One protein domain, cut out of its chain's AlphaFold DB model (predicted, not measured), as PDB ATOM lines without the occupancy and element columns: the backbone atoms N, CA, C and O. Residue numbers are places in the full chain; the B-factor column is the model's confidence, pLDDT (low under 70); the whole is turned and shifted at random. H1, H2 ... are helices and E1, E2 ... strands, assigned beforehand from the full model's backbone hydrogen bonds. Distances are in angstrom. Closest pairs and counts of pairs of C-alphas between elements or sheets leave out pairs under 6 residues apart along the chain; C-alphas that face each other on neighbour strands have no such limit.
ATOM      1  N   VAL A  27     167.025 163.114 258.716       84.00
ATOM      2  CA  VAL A  27     165.639 163.555 258.609       84.00
ATOM      3  C   VAL A  27     164.740 162.342 258.832       84.00
ATOM      4  O   VAL A  27     164.912 161.343 258.128       84.00
ATOM      5  N   PRO A  28     163.774 162.401 259.769       87.44
ATOM      6  CA  PRO A  28     162.874 161.284 260.041       87.44
ATOM      7  C   PRO A  28     162.124 160.823 258.788       87.44
ATOM      8  O   PRO A  28     161.620 161.656 258.029       87.44
ATOM      9  N   MET A  29     161.974 159.507 258.601       85.69
ATOM     10  CA  MET A  29     161.247 158.972 257.439       85.69
ATOM     11  C   MET A  29     159.808 159.490 257.344       85.69
ATOM     12  O   MET A  29     159.343 159.812 256.254       85.69
ATOM     13  N   SER A  30     159.139 159.682 258.480       85.50
ATOM     14  CA  SER A  30     157.798 160.276 258.545       85.50
ATOM     15  C   SER A  30     157.721 161.668 257.899       85.50
ATOM     16  O   SER A  30     156.742 162.000 257.230       85.50
ATOM     17  N   ARG A  31     158.768 162.491 258.047       83.94
ATOM     18  CA  ARG A  31     158.854 163.838 257.458       83.94
ATOM     19  C   ARG A  31     159.099 163.777 255.956       83.94
ATOM     20  O   ARG A  31     158.497 164.546 255.210       83.94
ATOM     21  N   VAL A  32     159.941 162.846 255.514       84.94
ATOM     22  CA  VAL A  32     160.189 162.586 254.089       84.94
ATOM     23  C   VAL A  32     158.901 162.119 253.413       84.94
ATOM     24  O   VAL A  32     158.522 162.654 252.374       84.94
ATOM     25  N   ALA A  33     158.171 161.200 254.046       85.25
ATOM     26  CA  ALA A  33     156.898 160.704 253.542       85.25
ATOM     27  C   ALA A  33     155.846 161.819 253.414       85.25
ATOM     28  O   ALA A  33     155.160 161.935 252.393       85.25
ATOM     29  N   GLN A  34     155.756 162.696 254.419       83.88
ATOM     30  CA  GLN A  34     154.873 163.863 254.376       83.88
ATOM     31  C   GLN A  34     155.259 164.838 253.254       83.88
ATOM     32  O   GLN A  34     154.375 165.345 252.562       83.88
ATOM     33  N   LEU A  35     156.558 165.071 253.035       85.06
ATOM     34  CA  LEU A  35     157.049 165.909 251.940       85.06
ATOM     35  C   LEU A  35     156.663 165.334 250.570       85.06
ATOM     36  O   LEU A  35     156.178 166.084 249.727       85.06
ATOM     37  N   MET A  36     156.840 164.027 250.355       86.44
ATOM     38  CA  MET A  36     156.483 163.358 249.094       86.44
ATOM     39  C   MET A  36     154.994 163.507 248.785       86.44
ATOM     40  O   MET A  36     154.623 163.904 247.680       86.44
ATOM     41  N   SER A  37     154.141 163.267 249.783       84.12
ATOM     42  CA  SER A  37     152.695 163.446 249.638       84.12
ATOM     43  C   SER A  37     152.323 164.900 249.328       84.12
ATOM     44  O   SER A  37     151.525 165.163 248.428       84.12
ATOM     45  N   ALA A  38     152.927 165.866 250.023       83.88
ATOM     46  CA  ALA A  38     152.666 167.282 249.780       83.88
ATOM     47  C   ALA A  38     153.166 167.748 248.399       83.88
ATOM     48  O   ALA A  38     152.509 168.559 247.743       83.88
ATOM     49  N   ALA A  39     154.294 167.215 247.927       82.94
ATOM     50  CA  ALA A  39     154.827 167.478 246.592       82.94
ATOM     51  C   ALA A  39     153.890 166.954 245.498       82.94
ATOM     52  O   ALA A  39     153.592 167.690 244.558       82.94
ATOM     53  N   ALA A  40     153.335 165.752 245.666       83.38
ATOM     54  CA  ALA A  40     152.340 165.201 244.745       83.38
ATOM     55  C   ALA A  40     151.052 166.052 244.688       83.38
ATOM     56  O   ALA A  40     150.497 166.289 243.616       83.38
ATOM     57  N   LYS A  41     150.630 166.612 245.828       83.50
ATOM     58  CA  LYS A  41     149.427 167.458 245.952       83.50
ATOM     59  C   LYS A  41     149.665 168.947 245.682       83.50
ATOM     60  O   LYS A  41     148.797 169.763 245.979       83.50
ATOM     61  N   THR A  42     150.833 169.338 245.167       80.88
ATOM     62  CA  THR A  42     151.175 170.759 244.994       80.88
ATOM     63  C   THR A  42     150.348 171.409 243.872       80.88
ATOM     64  O   THR A  42     150.586 171.119 242.696       80.88
ATOM     65  N   PRO A  43     149.404 172.316 244.183       69.56
ATOM     66  CA  PRO A  43     148.495 172.858 243.183       69.56
ATOM     67  C   PRO A  43     149.233 173.747 242.177       69.56
ATOM     68  O   PRO A  43     150.070 174.569 242.549       69.56
ATOM     69  N   GLY A  44     148.893 173.606 240.896       65.88
ATOM     70  CA  GLY A  44     149.406 174.467 239.824       65.88
ATOM     71  C   GLY A  44     150.839 174.173 239.367       65.88
ATOM     72  O   GLY A  44     151.325 174.852 238.464       65.88
ATOM     73  N   ALA A  45     151.511 173.168 239.935       70.06
ATOM     74  CA  ALA A  45     152.755 172.656 239.374       70.06
ATOM     75  C   ALA A  45     152.469 171.752 238.161       70.06
ATOM     76  O   ALA A  45     151.501 170.995 238.148       70.06
ATOM     77  N   ALA A  46     153.308 171.841 237.125       74.56
ATOM     78  CA  ALA A  46     153.165 170.999 235.940       74.56
ATOM     79  C   ALA A  46     153.378 169.521 236.308       74.56
ATOM     80  O   ALA A  46     154.351 169.196 236.992       74.56
ATOM     81  N   GLY A  47     152.504 168.629 235.831       73.19
ATOM     82  CA  GLY A  47     152.553 167.202 236.172       73.19
ATOM     83  C   GLY A  47     153.891 166.538 235.828       73.19
ATOM     84  O   GLY A  47     154.448 165.817 236.650       73.19
ATOM     85  N   GLU A  48     154.481 166.880 234.677       75.44
ATOM     86  CA  GLU A  48     155.829 166.434 234.278       75.44
ATOM     87  C   GLU A  48     156.914 166.845 235.285       75.44
ATOM     88  O   GLU A  48     157.881 166.116 235.527       75.44
ATOM     89  N   HIS A  49     156.742 168.013 235.904       77.81
ATOM     90  CA  HIS A  49     157.704 168.594 236.829       77.81
ATOM     91  C   HIS A  49     157.622 167.969 238.223       77.81
ATOM     92  O   HIS A  49     158.639 167.585 238.809       77.81
ATOM     93  N   ILE A  50     156.392 167.787 238.717       78.69
ATOM     94  CA  ILE A  50     156.103 166.986 239.914       78.69
ATOM     95  C   ILE A  50     156.673 165.578 239.725       78.69
ATOM     96  O   ILE A  50     157.389 165.071 240.588       78.69
ATOM     97  N   GLY A  51     156.418 164.987 238.559       80.44
ATOM     98  CA  GLY A  51     156.836 163.640 238.225       80.44
ATOM     99  C   GLY A  51     158.345 163.435 238.216       80.44
ATOM    100  O   GLY A  51     158.851 162.509 238.844       80.44
ATOM    101  N   THR A  52     159.077 164.332 237.556       81.44
ATOM    102  CA  THR A  52     160.546 164.270 237.492       81.44
ATOM    103  C   THR A  52     161.182 164.441 238.873       81.44
ATOM    104  O   THR A  52     162.128 163.726 239.219       81.44
ATOM    105  N   THR A  53     160.641 165.359 239.682       81.94
ATOM    106  CA  THR A  53     161.150 165.634 241.032       81.94
ATOM    107  C   THR A  53     160.915 164.445 241.960       81.94
ATOM    108  O   THR A  53     161.842 163.987 242.628       81.94
ATOM    109  N   LEU A  54     159.692 163.902 241.972       84.19
ATOM    110  CA  LEU A  54     159.354 162.755 242.811       84.19
ATOM    111  C   LEU A  54     160.088 161.481 242.376       84.19
ATOM    112  O   LEU A  54     160.510 160.726 243.244       84.19
ATOM    113  N   ARG A  55     160.294 161.260 241.068       86.38
ATOM    114  CA  ARG A  55     161.094 160.128 240.572       86.38
ATOM    115  C   ARG A  55     162.536 160.202 241.058       86.38
ATOM    116  O   ARG A  55     163.015 159.252 241.658       86.38
ATOM    117  N   SER A  56     163.188 161.353 240.888       84.25
ATOM    118  CA  SER A  56     164.571 161.546 241.357       84.25
ATOM    119  C   SER A  56     164.701 161.330 242.870       84.25
ATOM    120  O   SER A  56     165.668 160.732 243.336       84.25
ATOM    121  N   LEU A  57     163.711 161.795 243.640       84.88
ATOM    122  CA  LEU A  57     163.644 161.571 245.083       84.88
ATOM    123  C   LEU A  57     163.480 160.081 245.413       84.88
ATOM    124  O   LEU A  57     164.207 159.572 246.261       84.88
ATOM    125  N   MET A  58     162.564 159.382 244.742       86.81
ATOM    126  CA  MET A  58     162.309 157.961 244.980       86.81
ATOM    127  C   MET A  58     163.533 157.096 244.647       86.81
ATOM    128  O   MET A  58     163.939 156.287 245.478       86.81
ATOM    129  N   ASP A  59     164.169 157.307 243.493       86.88
ATOM    130  CA  ASP A  59     165.320 156.511 243.040       86.88
ATOM    131  C   ASP A  59     166.490 156.563 244.040       86.88
ATOM    132  O   ASP A  59     167.119 155.549 244.363       86.88
ATOM    133  N   GLU A  60     166.773 157.751 244.576       85.75
ATOM    134  CA  GLU A  60     167.837 157.958 245.560       85.75
ATOM    135  C   GLU A  60     167.488 157.349 246.924       85.75
ATOM    136  O   GLU A  60     168.355 156.753 247.572       85.75
ATOM    137  N   ILE A  61     166.219 157.427 247.344       86.69
ATOM    138  CA  ILE A  61     165.750 156.768 248.569       86.69
ATOM    139  C   ILE A  61     165.864 155.247 248.435       86.69
ATOM    140  O   ILE A  61     166.452 154.604 249.304       86.69
ATOM    141  N   LEU A  62     165.360 154.663 247.347       88.00
ATOM    142  CA  LEU A  62     165.430 153.219 247.113       88.00
ATOM    143  C   LEU A  62     166.883 152.739 247.034       88.00
ATOM    144  O   LEU A  62     167.230 151.716 247.624       88.00
ATOM    145  N   THR A  63     167.765 153.510 246.391       87.56
ATOM    146  CA  THR A  63     169.208 153.223 246.350       87.56
ATOM    147  C   THR A  63     169.823 153.195 247.749       87.56
ATOM    148  O   THR A  63     170.633 152.318 248.059       87.56
ATOM    149  N   TYR A  64     169.433 154.128 248.617       86.94
ATOM    150  CA  TYR A  64     169.889 154.151 250.004       86.94
ATOM    151  C   TYR A  64     169.362 152.967 250.815       86.94
ATOM    152  O   TYR A  64     170.144 152.312 251.507       86.94
ATOM    153  N   LEU A  65     168.071 152.658 250.692       86.25
ATOM    154  CA  LEU A  65     167.427 151.555 251.405       86.25
ATOM    155  C   LEU A  65     167.972 150.188 250.972       86.25
ATOM    156  O   LEU A  65     168.213 149.331 251.823       86.25
ATOM    157  N   ARG A  66     168.287 150.017 249.683       86.31
ATOM    158  CA  ARG A  66     169.018 148.852 249.158       86.31
ATOM    159  C   ARG A  66     170.354 148.652 249.870       86.31
ATOM    160  O   ARG A  66     170.715 147.536 250.233       86.31
ATOM    161  N   GLY A  67     171.079 149.743 250.116       83.31
ATOM    162  CA  GLY A  67     172.341 149.723 250.859       83.31
ATOM    163  C   GLY A  67     172.203 149.365 252.345       83.31
ATOM    164  O   GLY A  67     173.209 149.033 252.969       83.31
ATOM    165  N   HIS A  68     170.986 149.413 252.898       81.56
ATOM    166  CA  HIS A  68     170.695 149.200 254.320       81.56
ATOM    167  C   HIS A  68     169.920 147.907 254.607       81.56
ATOM    168  O   HIS A  68     169.507 147.689 255.740       81.56
ATOM    169  N   GLY A  69     169.790 147.016 253.618       75.94
ATOM    170  CA  GLY A  69     169.323 145.647 253.842       75.94
ATOM    171  C   GLY A  69     167.852 145.385 253.531       75.94
ATOM    172  O   GLY A  69     167.415 144.253 253.726       75.94
ATOM    173  N   LEU A  70     167.108 146.360 252.987       83.81
ATOM    174  CA  LEU A  70     165.772 146.073 252.458       83.81
ATOM    175  C   LEU A  70     165.858 145.062 251.310       83.81
ATOM    176  O   LEU A  70     166.756 145.117 250.465       83.81
ATOM    177  N   THR A  71     164.901 144.135 251.278       84.06
ATOM    178  CA  THR A  71     164.850 143.103 250.239       84.06
ATOM    179  C   THR A  71     164.574 143.719 248.868       84.06
ATOM    180  O   THR A  71     163.755 144.628 248.739       84.06
ATOM    181  N   GLU A  72     165.217 143.190 247.821       84.75
ATOM    182  CA  GLU A  72     164.947 143.633 246.444       84.75
ATOM    183  C   GLU A  72     163.474 143.450 246.062       84.75
ATOM    184  O   GLU A  72     162.947 144.252 245.303       84.75
ATOM    185  N   GLU A  73     162.785 142.446 246.612       85.62
ATOM    186  CA  GLU A  73     161.353 142.227 246.374       85.62
ATOM    187  C   GLU A  73     160.506 143.401 246.890       85.62
ATOM    188  O   GLU A  73     159.691 143.946 246.148       85.62
ATOM    189  N   ALA A  74     160.757 143.852 248.122       84.38
ATOM    190  CA  ALA A  74     160.069 144.999 248.713       84.38
ATOM    191  C   ALA A  74     160.376 146.315 247.979       84.38
ATOM    192  O   ALA A  74     159.482 147.123 247.732       84.38
ATOM    193  N   LEU A  75     161.643 146.525 247.607       87.38
ATOM    194  CA  LEU A  75     162.059 147.718 246.865       87.38
ATOM    195  C   LEU A  75     161.459 147.748 245.456       87.38
ATOM    196  O   LEU A  75     160.996 148.799 245.025       87.38
ATOM    197  N   THR A  76     161.410 146.600 244.774       89.12
ATOM    198  CA  THR A  76     160.803 146.480 243.440       89.12
ATOM    199  C   THR A  76     159.307 146.773 243.495       89.12
ATOM    200  O   THR A  76     158.811 147.522 242.663       89.12
ATOM    201  N   ALA A  77     158.589 146.261 244.502       89.19
ATOM    202  CA  ALA A  77     157.159 146.531 244.656       89.19
ATOM    203  C   ALA A  77     156.858 148.033 244.838       89.19
ATOM    204  O   ALA A  77     155.929 148.559 244.223       89.19
ATOM    205  N   LEU A  78     157.672 148.741 245.631       88.94
ATOM    206  CA  LEU A  78     157.563 150.197 245.774       88.94
ATOM    207  C   LEU A  78     157.885 150.941 244.481       88.94
ATOM    208  O   LEU A  78     157.190 151.897 244.137       88.94
ATOM    209  N   GLU A  79     158.952 150.533 243.792       90.81
ATOM    210  CA  GLU A  79     159.382 151.144 242.536       90.81
ATOM    211  C   GLU A  79     158.300 150.998 241.461       90.81
ATOM    212  O   GLU A  79     157.931 151.984 240.824       90.81
ATOM    213  N   GLU A  80     157.735 149.797 241.310       91.56
ATOM    214  CA  GLU A  80     156.650 149.507 240.372       91.56
ATOM    215  C   GLU A  80     155.383 150.299 240.707       91.56
ATOM    216  O   GLU A  80     154.819 150.947 239.823       91.56
ATOM    217  N   GLY A  81     154.962 150.312 241.977       91.50
ATOM    218  CA  GLY A  81     153.792 151.075 242.414       91.50
ATOM    219  C   GLY A  81     153.956 152.576 242.167       91.50
ATOM    220  O   GLY A  81     153.057 153.235 241.641       91.50
ATOM    221  N   PHE A  82     155.139 153.115 242.470       91.00
ATOM    222  CA  PHE A  82     155.458 154.513 242.208       91.00
ATOM    223  C   PHE A  82     155.497 154.824 240.707       91.00
ATOM    224  O   PHE A  82     154.919 155.822 240.269       91.00
ATOM    225  N   ALA A  83     156.151 153.980 239.908       89.56
ATOM    226  CA  ALA A  83     156.242 154.149 238.463       89.56
ATOM    227  C   ALA A  83     154.858 154.119 237.806       89.56
ATOM    228  O   ALA A  83     154.580 154.970 236.963       89.56
ATOM    229  N   GLN A  84     153.982 153.208 238.238       92.06
ATOM    230  CA  GLN A  84     152.617 153.086 237.733       92.06
ATOM    231  C   GLN A  84     151.763 154.311 238.081       92.06
ATOM    232  O   GLN A  84     151.104 154.866 237.199       92.06
ATOM    233  N   ALA A  85     151.791 154.765 239.339       90.94
ATOM    234  CA  ALA A  85     151.064 155.965 239.756       90.94
ATOM    235  C   ALA A  85     151.551 157.202 238.985       90.94
ATOM    236  O   ALA A  85     150.755 158.020 238.522       90.94
ATOM    237  N   LEU A  86     152.867 157.312 238.796       88.81
ATOM    238  CA  LEU A  86     153.473 158.405 238.052       88.81
ATOM    239  C   LEU A  86     153.119 158.369 236.558       88.81
ATOM    240  O   LEU A  86     152.820 159.411 235.977       88.81
ATOM    241  N   GLU A  87     153.147 157.195 235.926       88.94
ATOM    242  CA  GLU A  87     152.764 157.031 234.522       88.94
ATOM    243  C   GLU A  87     151.294 157.398 234.306       88.94
ATOM    244  O   GLU A  87     151.003 158.199 233.419       88.94
ATOM    245  N   ALA A  88     150.388 156.912 235.160       88.38
ATOM    246  CA  ALA A  88     148.965 157.240 235.090       88.38
ATOM    247  C   ALA A  88     148.707 158.747 235.273       88.38
ATOM    248  O   ALA A  88     147.899 159.336 234.553       88.38
ATOM    249  N   PHE A  89     149.426 159.397 236.194       87.81
ATOM    250  CA  PHE A  89     149.318 160.840 236.411       87.81
ATOM    251  C   PHE A  89     149.832 161.654 235.215       87.81
ATOM    252  O   PHE A  89     149.161 162.582 234.764       87.81
ATOM    253  N   VAL A  90     150.994 161.298 234.657       85.69
ATOM    254  CA  VAL A  90     151.571 161.994 233.492       85.69
ATOM    255  C   VAL A  90     150.755 161.744 232.219       85.69
ATOM    256  O   VAL A  90     150.617 162.654 231.400       85.69
ATOM    257  N   ALA A  91     150.175 160.552 232.060       87.06
ATOM    258  CA  ALA A  91     149.268 160.223 230.961       87.06
ATOM    259  C   ALA A  91     147.911 160.950 231.057       87.06
ATOM    260  O   ALA A  91     147.193 161.041 230.060       87.06
ATOM    261  N   GLY A  92     147.575 161.502 232.229       85.38
ATOM    262  CA  GLY A  92     146.297 162.163 232.493       85.38
ATOM    263  C   GLY A  92     145.151 161.205 232.838       85.38
ATOM    264  O   GLY A  92     144.002 161.640 232.888       85.38
ATOM    265  N   ASP A  93     145.456 159.930 233.093       88.94
ATOM    266  CA  ASP A  93     144.497 158.894 233.501       88.94
ATOM    267  C   ASP A  93     144.187 158.934 235.009       88.94
ATOM    268  O   ASP A  93     143.251 158.286 235.474       88.94
ATOM    269  N   MET A  94     144.965 159.702 235.774       88.56
ATOM    270  CA  MET A  94     144.834 159.878 237.219       88.56
ATOM    271  C   MET A  94     144.814 161.369 237.562       88.56
ATOM    272  O   MET A  94     145.649 162.143 237.084       88.56
ATOM    273  N   SER A  95     143.863 161.792 238.397       88.06
ATOM    274  CA  SER A  95     143.803 163.175 238.874       88.06
ATOM    275  C   SER A  95     144.933 163.480 239.862       88.06
ATOM    276  O   SER A  95     145.542 162.587 240.448       88.06
ATOM    277  N   GLN A  96     145.211 164.766 240.085       85.31
ATOM    278  CA  GLN A  96     146.249 165.173 241.031       85.31
ATOM    279  C   GLN A  96     145.955 164.725 242.473       85.31
ATOM    280  O   GLN A  96     146.879 164.366 243.203       85.31
ATOM    281  N   ASP A  97     144.686 164.739 242.881       85.56
ATOM    282  CA  ASP A  97     144.289 164.308 244.222       85.56
ATOM    283  C   ASP A  97     144.481 162.794 244.387       85.56
ATOM    284  O   ASP A  97     145.083 162.368 245.374       85.56
ATOM    285  N   GLU A  98     144.069 162.000 243.390       88.62
ATOM    286  CA  GLU A  98     144.283 160.546 243.356       88.62
ATOM    287  C   GLU A  98     145.777 160.201 243.360       88.62
ATOM    288  O   GLU A  98     146.220 159.392 244.173       88.62
ATOM    289  N   PHE A  99     146.577 160.879 242.532       89.00
ATOM    290  CA  PHE A  99     148.031 160.721 242.530       89.00
ATOM    291  C   PHE A  99     148.632 161.057 243.896       89.00
ATOM    292  O   PHE A  99     149.458 160.319 244.428       89.00
ATOM    293  N   GLY A 100     148.186 162.149 244.512       86.50
ATOM    294  CA  GLY A 100     148.625 162.542 245.842       86.50
ATOM    295  C   GLY A 100     148.293 161.530 246.937       86.50
ATOM    296  O   GLY A 100     149.068 161.399 247.890       86.50
ATOM    297  N   ASP A 101     147.156 160.845 246.831       88.44
ATOM    298  CA  ASP A 101     146.744 159.791 247.760       88.44
ATOM    299  C   ASP A 101     147.546 158.499 247.551       88.44
ATOM    300  O   ASP A 101     148.002 157.917 248.539       88.44
ATOM    301  N   GLU A 102     147.823 158.113 246.303       91.25
ATOM    302  CA  GLU A 102     148.686 156.961 245.994       91.25
ATOM    303  C   GLU A 102     150.126 157.183 246.469       91.25
ATOM    304  O   GLU A 102     150.701 156.345 247.168       91.25
ATOM    305  N   ILE A 103     150.699 158.364 246.206       90.00
ATOM    306  CA  ILE A 103     152.029 158.713 246.725       90.00
ATOM    307  C   ILE A 103     152.041 158.724 248.257       90.00
ATOM    308  O   ILE A 103     153.028 158.312 248.865       90.00
ATOM    309  N   ALA A 104     150.955 159.150 248.912       87.88
ATOM    310  CA  ALA A 104     150.859 159.093 250.370       87.88
ATOM    311  C   ALA A 104     150.820 157.653 250.903       87.88
ATOM    312  O   ALA A 104     151.396 157.385 251.960       87.88
ATOM    313  N   ALA A 105     150.141 156.738 250.207       90.94
ATOM    314  CA  ALA A 105     150.093 155.327 250.569       90.94
ATOM    315  C   ALA A 105     151.480 154.680 250.443       90.94
ATOM    316  O   ALA A 105     151.979 154.126 251.426       90.94
ATOM    317  N   LEU A 106     152.142 154.865 249.298       91.56
ATOM    318  CA  LEU A 106     153.498 154.367 249.042       91.56
ATOM    319  C   LEU A 106     154.516 154.941 250.035       91.56
ATOM    320  O   LEU A 106     155.366 154.224 250.553       91.56
ATOM    321  N   ALA A 107     154.406 156.228 250.365       87.75
ATOM    322  CA  ALA A 107     155.297 156.872 251.325       87.75
ATOM    323  C   ALA A 107     155.142 156.321 252.757       87.75
ATOM    324  O   ALA A 107     156.126 156.219 253.489       87.75
ATOM    325  N   ARG A 108     153.925 155.930 253.162       88.31
ATOM    326  CA  ARG A 108     153.686 155.250 254.451       88.31
ATOM    327  C   ARG A 108     154.208 153.818 254.446       88.31
ATOM    328  O   ARG A 108     154.705 153.350 255.466       88.31
ATOM    329  N   GLU A 109     154.080 153.118 253.325       89.81
ATOM    330  CA  GLU A 109     154.628 151.772 253.165       89.81
ATOM    331  C   GLU A 109     156.159 151.789 253.247       89.81
ATOM    332  O   GLU A 109     156.747 151.022 254.008       89.81
ATOM    333  N   LEU A 110     156.788 152.746 252.566       88.06
ATOM    334  CA  LEU A 110     158.215 153.041 252.659       88.06
ATOM    335  C   LEU A 110     158.654 153.322 254.105       88.06
ATOM    336  O   LEU A 110     159.621 152.727 254.576       88.06
ATOM    337  N   GLU A 111     157.940 154.198 254.822       88.38
ATOM    338  CA  GLU A 111     158.209 154.496 256.237       88.38
ATOM    339  C   GLU A 111     158.119 153.235 257.105       88.38
ATOM    340  O   GLU A 111     158.993 152.988 257.937       88.38
ATOM    341  N   LYS A 112     157.085 152.417 256.892       88.75
ATOM    342  CA  LYS A 112     156.884 151.171 257.629       88.75
ATOM    343  C   LYS A 112     158.039 150.194 257.401       88.75
ATOM    344  O   LYS A 112     158.587 149.691 258.377       88.75
ATOM    345  N   MET A 113     158.422 149.949 256.149       87.12
ATOM    346  CA  MET A 113     159.505 149.012 255.825       87.12
ATOM    347  C   MET A 113     160.864 149.507 256.317       87.12
ATOM    348  O   MET A 113     161.641 148.729 256.861       87.12
ATOM    349  N   ALA A 114     161.131 150.811 256.207       85.25
ATOM    350  CA  ALA A 114     162.316 151.414 256.810       85.25
ATOM    351  C   ALA A 114     162.333 151.203 258.337       85.25
ATOM    352  O   ALA A 114     163.358 150.812 258.895       85.25
ATOM    353  N   GLY A 115     161.193 151.392 259.009       85.06
ATOM    354  CA  GLY A 115     161.055 151.172 260.449       85.06
ATOM    355  C   GLY A 115     161.252 149.715 260.883       85.06
ATOM    356  O   GLY A 115     161.880 149.474 261.912       85.06
ATOM    357  N   GLU A 116     160.762 148.748 260.102       86.19
ATOM    358  CA  GLU A 116     160.947 147.308 260.352       86.19
ATOM    359  C   GLU A 116     162.428 146.893 260.287       86.19
ATOM    360  O   GLU A 116     162.871 146.082 261.101       86.19
ATOM    361  N   GLU A 117     163.208 147.528 259.410       82.94
ATOM    362  CA  GLU A 117     164.659 147.321 259.265       82.94
ATOM    363  C   GLU A 117     165.507 148.222 260.193       82.94
ATOM    364  O   GLU A 117     166.737 148.221 260.141       82.94
ATOM    365  N   GLY A 118     164.872 148.999 261.079       81.94
ATOM    366  CA  GLY A 118     165.562 149.865 262.043       81.94
ATOM    367  C   GLY A 118     166.164 151.144 261.446       81.94
ATOM    368  O   GLY A 118     167.007 151.781 262.080       81.94
ATOM    369  N   ILE A 119     165.730 151.542 260.250       84.50
ATOM    370  CA  ILE A 119     166.145 152.771 259.570       84.50
ATOM    371  C   ILE A 119     165.259 153.922 260.062       84.50
ATOM    372  O   ILE A 119     164.112 154.078 259.649       84.50
ATOM    373  N   ALA A 120     165.796 154.744 260.967       80.88
ATOM    374  CA  ALA A 120     165.050 155.840 261.592       80.88
ATOM    375  C   ALA A 120     164.820 157.048 260.660       80.88
ATOM    376  O   ALA A 120     163.849 157.796 260.819       80.88
ATOM    377  N   GLY A 121     165.701 157.252 259.680       86.12
ATOM    378  CA  GLY A 121     165.661 158.419 258.810       86.12
ATOM    379  C   GLY A 121     166.640 158.352 257.647       86.12
ATOM    380  O   GLY A 121     167.384 157.385 257.476       86.12
ATOM    381  N   LEU A 122     166.624 159.412 256.841       86.31
ATOM    382  CA  LEU A 122     167.550 159.607 255.733       86.31
ATOM    383  C   LEU A 122     168.666 160.573 256.126       86.31
ATOM    384  O   LEU A 122     168.389 161.598 256.755       86.31
ATOM    385  N   PRO A 123     169.914 160.319 255.709       86.31
ATOM    386  CA  PRO A 123     171.005 161.237 255.969       86.31
ATOM    387  C   PRO A 123     170.791 162.538 255.194       86.31
ATOM    388  O   PRO A 123     170.458 162.530 254.008       86.31
ATOM    389  N   VAL A 124     171.061 163.672 255.839       84.19
ATOM    390  CA  VAL A 124     170.981 165.007 255.222       84.19
ATOM    391  C   VAL A 124     171.770 165.086 253.920       84.19
ATOM    392  O   VAL A 124     171.260 165.608 252.938       84.19
ATOM    393  N   ALA A 125     172.962 164.486 253.875       80.62
ATOM    394  CA  ALA A 125     173.799 164.475 252.678       80.62
ATOM    395  C   ALA A 125     173.112 163.825 251.457       80.62
ATOM    396  O   ALA A 125     173.403 164.191 250.321       80.62
ATOM    397  N   LEU A 126     172.200 162.871 251.674       82.69
ATOM    398  CA  LEU A 126     171.401 162.281 250.600       82.69
ATOM    399  C   LEU A 126     170.327 163.259 250.121       82.69
ATOM    400  O   LEU A 126     170.176 163.455 248.920       82.69
ATOM    401  N   LEU A 127     169.637 163.927 251.046       81.25
ATOM    402  CA  LEU A 127     168.632 164.936 250.707       81.25
ATOM    403  C   LEU A 127     169.249 166.137 249.974       81.25
ATOM    404  O   LEU A 127     168.683 166.611 248.991       81.25
ATOM    405  N   GLU A 128     170.437 166.579 250.388       81.19
ATOM    406  CA  GLU A 128     171.209 167.612 249.688       81.19
ATOM    407  C   GLU A 128     171.617 167.157 248.282       81.19
ATOM    408  O   GLU A 128     171.498 167.930 247.333       81.19
ATOM    409  N   ARG A 129     172.053 165.896 248.123       76.50
ATOM    410  CA  ARG A 129     172.413 165.323 246.815       76.50
ATOM    411  C   ARG A 129     171.225 165.268 245.860       76.50
ATOM    412  O   ARG A 129     171.402 165.515 244.672       76.50
ATOM    413  N   ILE A 130     170.034 164.985 246.382       70.94
ATOM    414  CA  ILE A 130     168.790 165.006 245.606       70.94
ATOM    415  C   ILE A 130     168.439 166.435 245.182       70.94
ATOM    416  O   ILE A 130     167.722 166.610 244.212       70.94
ATOM    417  N   GLY A 131     168.978 167.465 245.840       67.75
ATOM    418  CA  GLY A 131     168.717 168.867 245.513       67.75
ATOM    419  C   GLY A 131     167.707 169.533 246.442       67.75
ATOM    420  O   GLY A 131     167.219 170.623 246.135       67.75
ATOM    421  N   LEU A 132     167.392 168.925 247.595       74.56
ATOM    422  CA  LEU A 132     166.652 169.632 248.636       74.56
ATOM    423  C   LEU A 132     167.536 170.751 249.195       74.56
ATOM    424  O   LEU A 132     168.695 170.548 249.555       74.56
ATOM    425  N   ASN A 133     166.972 171.953 249.275       74.31
ATOM    426  CA  ASN A 133     167.675 173.107 249.821       74.31
ATOM    427  C   ASN A 133     168.004 172.871 251.314       74.31
ATOM    428  O   ASN A 133     167.116 172.420 252.043       74.31
ATOM    429  N   PRO A 134     169.205 173.244 251.804       73.62
ATOM    430  CA  PRO A 134     169.572 173.158 253.223       73.62
ATOM    431  C   PRO A 134     168.523 173.742 254.176       73.62
ATOM    432  O   PRO A 134     168.268 173.202 255.244       73.62
ATOM    433  N   VAL A 135     167.856 174.814 253.753       73.75
ATOM    434  CA  VAL A 135     166.756 175.460 254.472       73.75
ATOM    435  C   VAL A 135     165.596 174.465 254.660       73.75
ATOM    436  O   VAL A 135     165.169 174.217 255.787       73.75
ATOM    437  N   ALA A 136     165.143 173.809 253.589       75.06
ATOM    438  CA  ALA A 136     164.090 172.793 253.665       75.06
ATOM    439  C   ALA A 136     164.500 171.584 254.516       75.06
ATOM    440  O   ALA A 136     163.688 171.044 255.262       75.06
ATOM    441  N   ILE A 137     165.768 171.191 254.441       78.25
ATOM    442  CA  ILE A 137     166.313 170.089 255.229       78.25
ATOM    443  C   ILE A 137     166.308 170.423 256.724       78.25
ATOM    444  O   ILE A 137     165.832 169.614 257.516       78.25
ATOM    445  N   GLU A 138     166.764 171.611 257.128       78.94
ATOM    446  CA  GLU A 138     166.712 172.039 258.533       78.94
ATOM    447  C   GLU A 138     165.274 172.105 259.061       78.94
ATOM    448  O   GLU A 138     165.019 171.694 260.194       78.94
ATOM    449  N   ALA A 139     164.312 172.526 258.234       78.88
ATOM    450  CA  ALA A 139     162.899 172.485 258.609       78.88
ATOM    451  C   ALA A 139     162.407 171.048 258.854       78.88
ATOM    452  O   ALA A 139     161.701 170.800 259.828       78.88
ATOM    453  N   LEU A 140     162.811 170.091 258.012       81.75
ATOM    454  CA  LEU A 140     162.435 168.677 258.151       81.75
ATOM    455  C   LEU A 140     163.143 167.977 259.323       81.75
ATOM    456  O   LEU A 140     162.594 167.020 259.869       81.75
ATOM    457  N   LYS A 141     164.331 168.449 259.724       82.12
ATOM    458  CA  LYS A 141     165.058 167.979 260.918       82.12
ATOM    459  C   LYS A 141     164.454 168.476 262.228       82.12
ATOM    460  O   LYS A 141     164.702 167.868 263.266       82.12
ATOM    461  N   GLY A 142     163.760 169.615 262.199       71.50
ATOM    462  CA  GLY A 142     163.305 170.303 263.401       71.50
ATOM    463  C   GLY A 142     162.494 169.403 264.339       71.50
ATOM    464  O   GLY A 142     161.645 168.628 263.902       71.50
ATOM    465  N   GLU A 143     162.718 169.551 265.649       60.41
ATOM    466  CA  GLU A 143     161.945 168.851 266.693       60.41
ATOM    467  C   GLU A 143     160.475 169.297 266.734       60.41
ATOM    468  O   GLU A 143     159.619 168.614 267.294       60.41
ATOM    469  N   LYS A 144     160.172 170.458 266.142       68.44
ATOM    470  CA  LYS A 144     158.815 170.984 266.051       68.44
ATOM    471  C   LYS A 144     158.024 170.203 265.006       68.44
ATOM    472  O   LYS A 144     158.465 170.037 263.870       68.44
ATOM    473  N   ASP A 145     156.803 169.829 265.370       65.44
ATOM    474  CA  ASP A 145     155.835 169.353 264.395       65.44
ATOM    475  C   ASP A 145     155.520 170.419 263.352       65.44
ATOM    476  O   ASP A 145     154.919 171.454 263.645       65.44
ATOM    477  N   LEU A 146     155.955 170.141 262.122       71.38
ATOM    478  CA  LEU A 146     155.558 170.897 260.951       71.38
ATOM    479  C   LEU A 146     154.064 170.687 260.721       71.38
ATOM    480  O   LEU A 146     153.564 169.563 260.648       71.38
ATOM    481  N   THR A 147     153.352 171.791 260.584       72.94
ATOM    482  CA  THR A 147     151.966 171.801 260.135       72.94
ATOM    483  C   THR A 147     151.890 171.370 258.672       72.94
ATOM    484  O   THR A 147     152.820 171.585 257.894       72.94
ATOM    485  N   GLY A 148     150.746 170.826 258.246       63.78
ATOM    486  CA  GLY A 148     150.545 170.463 256.836       63.78
ATOM    487  C   GLY A 148     150.772 171.630 255.863       63.78
ATOM    488  O   GLY A 148     151.208 171.413 254.737       63.78
ATOM    489  N   LEU A 149     150.553 172.873 256.310       65.12
ATOM    490  CA  LEU A 149     150.812 174.082 255.526       65.12
ATOM    491  C   LEU A 149     152.317 174.359 255.375       65.12
ATOM    492  O   LEU A 149     152.767 174.677 254.276       65.12
ATOM    493  N   GLU A 150     153.103 174.190 256.443       67.44
ATOM    494  CA  GLU A 150     154.569 174.298 256.384       67.44
ATOM    495  C   GLU A 150     155.157 173.228 255.446       67.44
ATOM    496  O   GLU A 150     156.006 173.539 254.614       67.44
ATOM    497  N   ILE A 151     154.641 171.996 255.490       68.94
ATOM    498  CA  ILE A 151     155.079 170.906 254.601       68.94
ATOM    499  C   ILE A 151     154.688 171.177 253.144       68.94
ATOM    500  O   ILE A 151     155.497 170.960 252.245       68.94
ATOM    501  N   ALA A 152     153.493 171.717 252.892       65.06
ATOM    502  CA  ALA A 152     153.079 172.127 251.549       65.06
ATOM    503  C   ALA A 152     153.950 173.265 250.984       65.06
ATOM    504  O   ALA A 152     154.264 173.271 249.794       65.06
ATOM    505  N   ALA A 153     154.384 174.209 251.824       69.75
ATOM    506  CA  ALA A 153     155.308 175.268 251.417       69.75
ATOM    507  C   ALA A 153     156.715 174.721 251.105       69.75
ATOM    508  O   ALA A 153     157.360 175.155 250.142       69.75
ATOM    509  N   LEU A 154     157.183 173.735 251.878       73.81
ATOM    510  CA  LEU A 154     158.428 173.019 251.595       73.81
ATOM    511  C   LEU A 154     158.334 172.240 250.283       73.81
ATOM    512  O   LEU A 154     159.222 172.363 249.446       73.81
ATOM    513  N   ALA A 155     157.237 171.520 250.064       72.88
ATOM    514  CA  ALA A 155     156.960 170.814 248.821       72.88
ATOM    515  C   ALA A 155     156.974 171.754 247.609       72.88
ATOM    516  O   ALA A 155     157.673 171.480 246.640       72.88
ATOM    517  N   GLN A 156     156.310 172.911 247.690       69.56
ATOM    518  CA  GLN A 156     156.375 173.938 246.643       69.56
ATOM    519  C   GLN A 156     157.797 174.441 246.391       69.56
ATOM    520  O   GLN A 156     158.157 174.699 245.248       69.56
ATOM    521  N   THR A 157     158.613 174.568 247.438       72.69
ATOM    522  CA  THR A 157     160.018 174.969 247.299       72.69
ATOM    523  C   THR A 157     160.835 173.872 246.626       72.69
ATOM    524  O   THR A 157     161.638 174.177 245.749       72.69
ATOM    525  N   VAL A 158     160.622 172.605 246.991       72.31
ATOM    526  CA  VAL A 158     161.296 171.453 246.381       72.31
ATOM    527  C   VAL A 158     160.900 171.347 244.916       72.31
ATOM    528  O   VAL A 158     161.770 171.425 244.064       72.31
ATOM    529  N   ILE A 159     159.606 171.324 244.599       68.62
ATOM    530  CA  ILE A 159     159.126 171.354 243.216       68.62
ATOM    531  C   ILE A 159     159.678 172.595 242.485       68.62
ATOM    532  O   ILE A 159     160.279 172.471 241.427       68.62
ATOM    533  N   GLY A 160     159.590 173.795 243.055       59.53
ATOM    534  CA  GLY A 160     160.075 175.029 242.422       59.53
ATOM    535  C   GLY A 160     161.593 175.094 242.197       59.53
ATOM    536  O   GLY A 160     162.034 175.736 241.247       59.53
ATOM    537  N   SER A 161     162.395 174.413 243.022       58.06
ATOM    538  CA  SER A 161     163.867 174.409 242.926       58.06
ATOM    539  C   SER A 161     164.391 173.564 241.762       58.06
ATOM    540  O   SER A 161     165.495 173.810 241.282       58.06
ATOM    541  N   PHE A 162     163.598 172.605 241.279       51.50
ATOM    542  CA  PHE A 162     163.938 171.788 240.111       51.50
ATOM    543  C   PHE A 162     163.480 172.432 238.795       51.50
ATOM    544  O   PHE A 162     163.840 171.955 237.719       51.50
ATOM    545  N   ALA A 163     162.669 173.493 238.848       41.97
ATOM    546  CA  ALA A 163     162.240 174.204 237.651       41.97
ATOM    547  C   ALA A 163     163.380 175.106 237.140       41.97
ATOM    548  O   ALA A 163     164.051 175.758 237.947       41.97
TER     549      ALA A 163
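This is residues 27 to 163 of the 226 residues of an uncharacterized protein of Candidatus Bipolaricaulis sibiricus (UniProt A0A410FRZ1). Four helices, H1 to H4, stand side by side in an up-and-down bundle, each running against the one before it, and three further helices cover the side of the bundle that H1 and H2 make. Of these three, H7 crosses H1 and H2 and H5 packs on H2. The printed part has 137 residues, with seven named helices and one three-residue strand in the order H1 H2 H3 H4 E1 H5 H6 H7; the class is mostly helix, and E1 pairs with no named strand. The whole is compact, with a radius of gyration of the C-alphas of 13.9 A, and rounded, spanning 36 by 34 by 23 A.

H1, residues 29 to 40, and H2, residues 47 to 66, form a helical hairpin at a shallow tilt of 21 degrees; residues 36 to 40 alone touch 50 to 54 alone, with the C-alphas of Ala 40 and Ile 50 closest at 6.4 A. H3, residues 72 to 91, forms a hairpin with H2 at a shallow tilt of 3 degrees; the closest C-alphas are those of Gly 47 and Val 90, 5.9 A. H4, residues 96 to 116, touches H3, closest at Phe 89 and Phe 99 with C-alphas 6.3 A apart, and touches H1 with the C-alphas of Ala 40 and Gly 100 closest at 4.7 A. H1 and H3 are apart. E1, residues 121 to 123, has its residues 121 to 122 in a short antiparallel pairing with residues 27 to 28. H5, residues 124 to 130, touches residues 56 to 60 alone of H2 at a steep tilt of 45 degrees, the closest C-alphas being those of Leu 57 and Ile 130, 6.2 A. H6, residues 134 to 141, touches H5, with the C-alphas of Glu 128 and Pro 134 closest at 6.8 A. H7, residues 148 to 161, only just touches H6, with 3 pairs of C-alphas within 8 A, the closest those of Ala 136 and Leu 154, 6.0 A. Residues 34 to 39 alone of H1 touch H7 at a steep tilt of 68 degrees, only just short of about perpendicular, with the C-alphas of Ala 39 and Ala 155 closest at 4.5 A. H2 and H7 touch about perpendicular at 81 degrees, through residues 49 to 53 alone of H2 and 158 to 159 alone of H7; the closest C-alphas are those of Ile 50 and Ile 159, 6.3 A. In the seven helices every O i to N i+4 pair is within hydrogen-bond range.

H1 begins at C-alpha 29, (161.247, 158.972, 257.439), and is 16.7 A long from first to last C-alpha. H2 is 27.9 A, H3 27.6 A and H4 30.1 A long, H4 ending at C-alpha 116, (160.947, 147.308, 260.352). E1, H5 and H6 measure 6.7, 9.9 and 10.3 A. H7, 19.7 A, ends at C-alpha 161, (163.867, 174.409, 242.926).

The two C-alphas farthest apart, those of Ala 91 and Glu 143, are 38.9 A apart. The printed part has no cut, and no link is long. The mean pLDDT of the printed part is 81.2; 18 residues are under 70, among them residues 148 to 153 and 159 to 163, and H7 has a mean of 68.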